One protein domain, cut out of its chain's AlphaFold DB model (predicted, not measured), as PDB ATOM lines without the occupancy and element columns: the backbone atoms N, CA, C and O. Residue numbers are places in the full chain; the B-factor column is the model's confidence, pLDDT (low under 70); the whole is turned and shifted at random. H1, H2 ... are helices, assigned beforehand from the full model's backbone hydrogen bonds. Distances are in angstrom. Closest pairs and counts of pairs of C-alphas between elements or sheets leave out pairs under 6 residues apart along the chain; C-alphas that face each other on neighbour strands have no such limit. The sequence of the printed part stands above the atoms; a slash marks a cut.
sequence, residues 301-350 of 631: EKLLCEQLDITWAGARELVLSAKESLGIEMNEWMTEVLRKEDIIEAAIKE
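This is residues 301 to 350 of the 631 residues of the protein "Hypothetical protein" of Pseudictyota dubia (UniProt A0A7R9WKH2). Begin at the first residue and you find a wide L: the short H1 packs on H2 near H2's first residues, and beyond H2 the long H3 turns off as a bare arm. The printed part has 50 residues with three named helices, H1, H2, H3, and no named strand: all helix. It is only just loose, close to extended, with a radius of gyration of the C-alphas of 14.1 A, and flat, spanning 41 by 25 by 12 A.

Look first at H1, residues 301 to 308, which touches H2, residues 312 to 326; their closest C-alphas, of Glu 301 and Ala 315, are 5.1 A apart. Their lines are about perpendicular, at 78 degrees. H3, residues 330 to 350, is close to H2 but not clearly touching; the closest C-alphas, of Lys 323 and Met 330, are 7.9 A apart, and the lines are about perpendicular at 87 degrees. H1 and H3 are apart. In H1, H2 and H3 every O i to N i+4 pair is within hydrogen-bond range.

Find C-alpha 301 at (44.209, -26.187, -34.418), where H1 begins. H2 runs 21.2 A, and H3 runs 30.3 A to C-alpha 350 at (25.849, -25.672, -7.871).

The C-alphas of Ala 313 and Glu 350, the two farthest apart, are 40.9 A apart. The printed part has no cut, and both links are tight. Confidence is under 70 at residues 325, 328 to 336, 343 to 348 and 350.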
ATOM      1  N   GLU A 301      43.481 -26.595 -33.217       92.81
ATOM      2  CA  GLU A 301      44.209 -26.187 -34.418       92.81
ATOM      3  C   GLU A 301      43.567 -24.961 -35.077       92.81
ATOM      4  O   GLU A 301      44.273 -24.069 -35.539       92.81
ATOM      5  N   LYS A 302      42.231 -24.864 -35.059       89.06
ATOM      6  CA  LYS A 302      41.506 -23.711 -35.599       89.06
ATOM      7  C   LYS A 302      41.712 -22.457 -34.761       89.06
ATOM      8  O   LYS A 302      41.919 -21.386 -35.324       89.06
ATOM      9  N   LEU A 303      41.684 -22.593 -33.436       92.25
ATOM     10  CA  LEU A 303      41.951 -21.479 -32.525       92.25
ATOM     11  C   LEU A 303      43.394 -20.983 -32.667       92.25
ATOM     12  O   LEU A 303      43.617 -19.777 -32.709       92.25
ATOM     13  N   LEU A 304      44.359 -21.893 -32.822       91.94
ATOM     14  CA  LEU A 304      45.761 -21.542 -33.055       91.94
ATOM     15  C   LEU A 304      45.966 -20.852 -34.409       91.94
ATOM     16  O   LEU A 304      46.678 -19.852 -34.470       91.94
ATOM     17  N   CYS A 305      45.310 -21.324 -35.474       92.81
ATOM     18  CA  CYS A 305      45.326 -20.640 -36.769       92.81
ATOM     19  C   CYS A 305      44.772 -19.215 -36.683       92.81
ATOM     20  O   CYS A 305      45.372 -18.301 -37.238       92.81
ATOM     21  N   GLU A 306      43.646 -19.019 -35.991       90.00
ATOM     22  CA  GLU A 306      43.002 -17.705 -35.872       90.00
ATOM     23  C   GLU A 306      43.776 -16.740 -34.956       90.00
ATOM     24  O   GLU A 306      43.788 -15.539 -35.216       90.00
ATOM     25  N   GLN A 307      44.427 -17.234 -33.898       92.81
ATOM     26  CA  GLN A 307      45.129 -16.384 -32.926       92.81
ATOM     27  C   GLN A 307      46.571 -16.053 -33.316       92.81
ATOM     28  O   GLN A 307      47.041 -14.959 -33.010       92.81
ATOM     29  N   LEU A 308      47.276 -16.989 -33.953       91.38
ATOM     30  CA  LEU A 308      48.704 -16.851 -34.257       91.38
ATOM     31  C   LEU A 308      48.979 -16.540 -35.734       91.38
ATOM     32  O   LEU A 308      50.140 -16.395 -36.106       91.38
ATOM     33  N   ASP A 309      47.932 -16.442 -36.561       90.88
ATOM     34  CA  ASP A 309      48.017 -16.240 -38.016       90.88
ATOM     35  C   ASP A 309      48.958 -17.255 -38.699       90.88
ATOM     36  O   ASP A 309      49.763 -16.943 -39.576       90.88
ATOM     37  N   ILE A 310      48.885 -18.511 -38.243       92.38
ATOM     38  CA  ILE A 310      49.670 -19.631 -38.770       92.38
ATOM     39  C   ILE A 310      48.807 -20.542 -39.637       92.38
ATOM     40  O   ILE A 310      47.602 -20.703 -39.431       92.38
ATOM     41  N   THR A 311      49.440 -21.201 -40.606       96.12
ATOM     42  CA  THR A 311      48.746 -22.184 -41.445       96.12
ATOM     43  C   THR A 311      48.240 -23.365 -40.616       96.12
ATOM     44  O   THR A 311      48.808 -23.712 -39.580       96.12
ATOM     45  N   TRP A 312      47.202 -24.042 -41.112       92.94
ATOM     46  CA  TRP A 312      46.652 -25.250 -40.484       92.94
ATOM     47  C   TRP A 312      47.700 -26.346 -40.259       92.94
ATOM     48  O   TRP A 312      47.670 -27.045 -39.249       92.94
ATOM     49  N   ALA A 313      48.663 -26.471 -41.177       89.25
ATOM     50  CA  ALA A 313      49.787 -27.388 -41.028       89.25
ATOM     51  C   ALA A 313      50.697 -26.986 -39.854       89.25
ATOM     52  O   ALA A 313      51.023 -27.835 -39.031       89.25
ATOM     53  N   GLY A 314      51.020 -25.694 -39.722       91.25
ATOM     54  CA  GLY A 314      51.818 -25.178 -38.607       91.25
ATOM     55  C   GLY A 314      51.125 -25.329 -37.251       91.25
ATOM     56  O   GLY A 314      51.750 -25.755 -36.284       91.25
ATOM     57  N   ALA A 315      49.814 -25.071 -37.182       93.06
ATOM     58  CA  ALA A 315      49.032 -25.305 -35.966       93.06
ATOM     59  C   ALA A 315      49.032 -26.789 -35.567       93.06
ATOM     60  O   ALA A 315      49.185 -27.122 -34.392       93.06
ATOM     61  N   ARG A 316      48.921 -27.693 -36.547       91.00
ATOM     62  CA  ARG A 316      48.950 -29.139 -36.310       91.00
ATOM     63  C   ARG A 316      50.318 -29.625 -35.832       91.00
ATOM     64  O   ARG A 316      50.368 -30.451 -34.926       91.00
ATOM     65  N   GLU A 317      51.413 -29.119 -36.396       91.25
ATOM     66  CA  GLU A 317      52.764 -29.463 -35.936       91.25
ATOM     67  C   GLU A 317      53.060 -28.933 -34.534       91.25
ATOM     68  O   GLU A 317      53.635 -29.662 -33.731       91.25
ATOM     69  N   LEU A 318      52.600 -27.725 -34.187       92.19
ATOM     70  CA  LEU A 318      52.723 -27.205 -32.820       92.19
ATOM     71  C   LEU A 318      51.972 -28.075 -31.811       92.19
ATOM     72  O   LEU A 318      52.510 -28.390 -30.753       92.19
ATOM     73  N   VAL A 319      50.755 -28.512 -32.149       93.62
ATOM     74  CA  VAL A 319      49.977 -29.421 -31.297       93.62
ATOM     75  C   VAL A 319      50.670 -30.782 -31.161       93.62
ATOM     76  O   VAL A 319      50.696 -31.339 -30.068       93.62
ATOM     77  N   LEU A 320      51.255 -31.324 -32.233       89.00
ATOM     78  CA  LEU A 320      51.998 -32.591 -32.185       89.00
ATOM     79  C   LEU A 320      53.313 -32.478 -31.400       89.00
ATOM     80  O   LEU A 320      53.620 -33.360 -30.607       89.00
ATOM     81  N   SER A 321      54.048 -31.377 -31.555       88.69
ATOM     82  CA  SER A 321      55.285 -31.123 -30.812       88.69
ATOM     83  C   SER A 321      55.014 -30.903 -29.322       88.69
ATOM     84  O   SER A 321      55.729 -31.440 -28.477       88.69
ATOM     85  N   ALA A 322      53.934 -30.188 -28.983       86.12
ATOM     86  CA  ALA A 322      53.486 -30.045 -27.602       86.12
ATOM     87  C   ALA A 322      53.121 -31.409 -26.989       86.12
ATOM     88  O   ALA A 322      53.543 -31.699 -25.871       86.12
ATOM     89  N   LYS A 323      52.421 -32.275 -27.741       79.69
ATOM     90  CA  LYS A 323      52.106 -33.654 -27.325       79.69
ATOM     91  C   LYS A 323      53.361 -34.477 -27.041       79.69
ATOM     92  O   LYS A 323      53.452 -35.089 -25.983       79.69
ATOM     93  N   GLU A 324      54.334 -34.451 -27.948       80.94
ATOM     94  CA  GLU A 324      55.599 -35.177 -27.787       80.94
ATOM     95  C   GLU A 324      56.396 -34.667 -26.577       80.94
ATOM     96  O   GLU A 324      56.960 -35.457 -25.827       80.94
ATOM     97  N   SER A 325      56.380 -33.353 -26.330       69.50
ATOM     98  CA  SER A 325      57.091 -32.749 -25.196       69.50
ATOM     99  C   SER A 325      56.460 -33.027 -23.831       69.50
ATOM    100  O   SER A 325      57.159 -32.968 -22.822       69.50
ATOM    101  N   LEU A 326      55.154 -33.305 -23.793       79.50
ATOM    102  CA  LEU A 326      54.425 -33.582 -22.557       79.50
ATOM    103  C   LEU A 326      54.373 -35.080 -22.232       79.50
ATOM    104  O   LEU A 326      54.075 -35.428 -21.097       79.50
ATOM    105  N   GLY A 327      54.668 -35.961 -23.193       70.81
ATOM    106  CA  GLY A 327      54.652 -37.412 -22.983       70.81
ATOM    107  C   GLY A 327      53.269 -37.988 -22.653       70.81
ATOM    108  O   GLY A 327      53.187 -39.122 -22.197       70.81
ATOM    109  N   ILE A 328      52.191 -37.224 -22.866       65.75
ATOM    110  CA  ILE A 328      50.826 -37.623 -22.506       65.75
ATOM    111  C   ILE A 328      50.181 -38.330 -23.700       65.75
ATOM    112  O   ILE A 328      50.068 -37.756 -24.790       65.75
ATOM    113  N   GLU A 329      49.719 -39.565 -23.499       65.00
ATOM    114  CA  GLU A 329      48.913 -40.261 -24.499       65.00
ATOM    115  C   GLU A 329      47.588 -39.509 -24.725       65.00
ATOM    116  O   GLU A 329      46.934 -39.050 -23.790       65.00
ATOM    117  N   MET A 330      47.164 -39.382 -25.990       57.91
ATOM    118  CA  MET A 330      45.980 -38.612 -26.426       57.91
ATOM    119  C   MET A 330      44.715 -38.899 -25.594       57.91
ATOM    120  O   MET A 330      43.877 -38.014 -25.419       57.91
ATOM    121  N   ASN A 331      44.588 -40.126 -25.086       54.94
ATOM    122  CA  ASN A 331      43.459 -40.562 -24.279       54.94
ATOM    123  C   ASN A 331      43.492 -39.938 -22.879       54.94
ATOM    124  O   ASN A 331      42.481 -39.395 -22.457       54.94
ATOM    125  N   GLU A 332      44.633 -39.911 -22.192       65.75
ATOM    126  CA  GLU A 332      44.756 -39.308 -20.856       65.75
ATOM    127  C   GLU A 332      44.527 -37.798 -20.899       65.75
ATOM    128  O   GLU A 332      43.788 -37.251 -20.082       65.75
ATOM    129  N   TRP A 333      45.065 -37.127 -21.917       68.56
ATOM    130  CA  TRP A 333      44.865 -35.691 -22.084       68.56
ATOM    131  C   TRP A 333      43.403 -35.331 -22.390       68.56
ATOM    132  O   TRP A 333      42.860 -34.399 -21.802       68.56
ATOM    133  N   MET A 334      42.731 -36.096 -23.260       63.00
ATOM    134  CA  MET A 334      41.291 -35.935 -23.511       63.00
ATOM    135  C   MET A 334      40.459 -36.211 -22.257       63.00
ATOM    136  O   MET A 334      39.482 -35.510 -22.013       63.00
ATOM    137  N   THR A 335      40.849 -37.198 -21.448       66.38
ATOM    138  CA  THR A 335      40.126 -37.546 -20.217       66.38
ATOM    139  C   THR A 335      40.288 -36.448 -19.167       66.38
ATOM    140  O   THR A 335      39.316 -36.080 -18.518       66.38
ATOM    141  N   GLU A 336      41.475 -35.848 -19.055       66.31
ATOM    142  CA  GLU A 336      41.742 -34.744 -18.128       66.31
ATOM    143  C   GLU A 336      41.054 -33.435 -18.551       66.31
ATOM    144  O   GLU A 336      40.561 -32.686 -17.707       66.31
ATOM    145  N   VAL A 337      40.962 -33.164 -19.859       71.12
ATOM    146  CA  VAL A 337      40.182 -32.031 -20.387       71.12
ATOM    147  C   VAL A 337      38.689 -32.228 -20.111       71.12
ATOM    148  O   VAL A 337      38.059 -31.319 -19.573       71.12
ATOM    149  N   LEU A 338      38.142 -33.417 -20.383       72.50
ATOM    150  CA  LEU A 338      36.736 -33.736 -20.101       72.50
ATOM    151  C   LEU A 338      36.429 -33.695 -18.595       72.50
ATOM    152  O   LEU A 338      35.415 -33.139 -18.186       72.50
ATOM    153  N   ARG A 339      37.348 -34.174 -17.747       76.75
ATOM    154  CA  ARG A 339      37.224 -34.112 -16.283       76.75
ATOM    155  C   ARG A 339      37.180 -32.669 -15.772       76.75
ATOM    156  O   ARG A 339      36.426 -32.365 -14.849       76.75
ATOM    157  N   LYS A 340      37.971 -31.766 -16.358       75.19
ATOM    158  CA  LYS A 340      37.952 -30.335 -16.009       75.19
ATOM    159  C   LYS A 340      36.690 -29.633 -16.507       75.19
ATOM    160  O   LYS A 340      36.189 -28.754 -15.809       75.19
ATOM    161  N   GLU A 341      36.150 -30.034 -17.655       72.12
ATOM    162  CA  GLU A 341      34.855 -29.543 -18.141       72.12
ATOM    163  C   GLU A 341      33.697 -29.986 -17.231       72.12
ATOM    164  O   GLU A 341      32.885 -29.141 -16.857       72.12
ATOM    165  N   ASP A 342      33.680 -31.240 -16.764       72.75
ATOM    166  CA  ASP A 342      32.666 -31.746 -15.824       72.75
ATOM    167  C   ASP A 342      32.703 -31.014 -14.469       72.75
ATOM    168  O   ASP A 342      31.660 -30.710 -13.887       72.75
ATOM    169  N   ILE A 343      33.900 -30.666 -13.977       60.09
ATOM    170  CA  ILE A 343      34.077 -29.875 -12.747       60.09
ATOM    171  C   ILE A 343      33.543 -28.446 -12.933       60.09
ATOM    172  O   ILE A 343      32.899 -27.901 -12.034       60.09
ATOM    173  N   ILE A 344      33.760 -27.840 -14.103       53.03
ATOM    174  CA  ILE A 344      33.239 -26.506 -14.424       53.03
ATOM    175  C   ILE A 344      31.713 -26.546 -14.586       53.03
ATOM    176  O   ILE A 344      31.022 -25.664 -14.071       53.03
ATOM    177  N   GLU A 345      31.157 -27.570 -15.239       68.62
ATOM    178  CA  GLU A 345      29.706 -27.747 -15.348       68.62
ATOM    179  C   GLU A 345      29.055 -27.995 -13.981       68.62
ATOM    180  O   GLU A 345      28.013 -27.400 -13.693       68.62
ATOM    181  N   ALA A 346      29.681 -28.790 -13.106       64.88
ATOM    182  CA  ALA A 346      29.225 -29.002 -11.734       64.88
ATOM    183  C   ALA A 346      29.237 -27.696 -10.921       64.88
ATOM    184  O   ALA A 346      28.225 -27.346 -10.312       64.88
ATOM    185  N   ALA A 347      30.315 -26.909 -11.009       55.72
ATOM    186  CA  ALA A 347      30.437 -25.619 -10.325       55.72
ATOM    187  C   ALA A 347      29.420 -24.568 -10.821       55.72
ATOM    188  O   ALA A 347      28.942 -23.739 -10.039       55.72
ATOM    189  N   ILE A 348      29.047 -24.609 -12.107       67.06
ATOM    190  CA  ILE A 348      27.989 -23.764 -12.691       67.06
ATOM    191  C   ILE A 348      26.595 -24.228 -12.248       67.06
ATOM    192  O   ILE A 348      25.691 -23.407 -12.091       67.06
ATOM    193  N   LYS A 349      26.394 -25.532 -12.045       74.69
ATOM    194  CA  LYS A 349      25.109 -26.103 -11.617       74.69
ATOM    195  C   LYS A 349      24.846 -25.873 -10.127       74.69
ATOM    196  O   LYS A 349      23.697 -25.664  -9.736       74.69
ATOM    197  N   GLU A 350      25.901 -25.882  -9.319       66.56
ATOM    198  CA  GLU A 350      25.849 -25.672  -7.871       66.56
ATOM    199  C   GLU A 350      25.688 -24.186  -7.509       66.56
ATOM    200  O   GLU A 350      24.897 -23.823  -6.633       66.56
TER     201      GLU A 350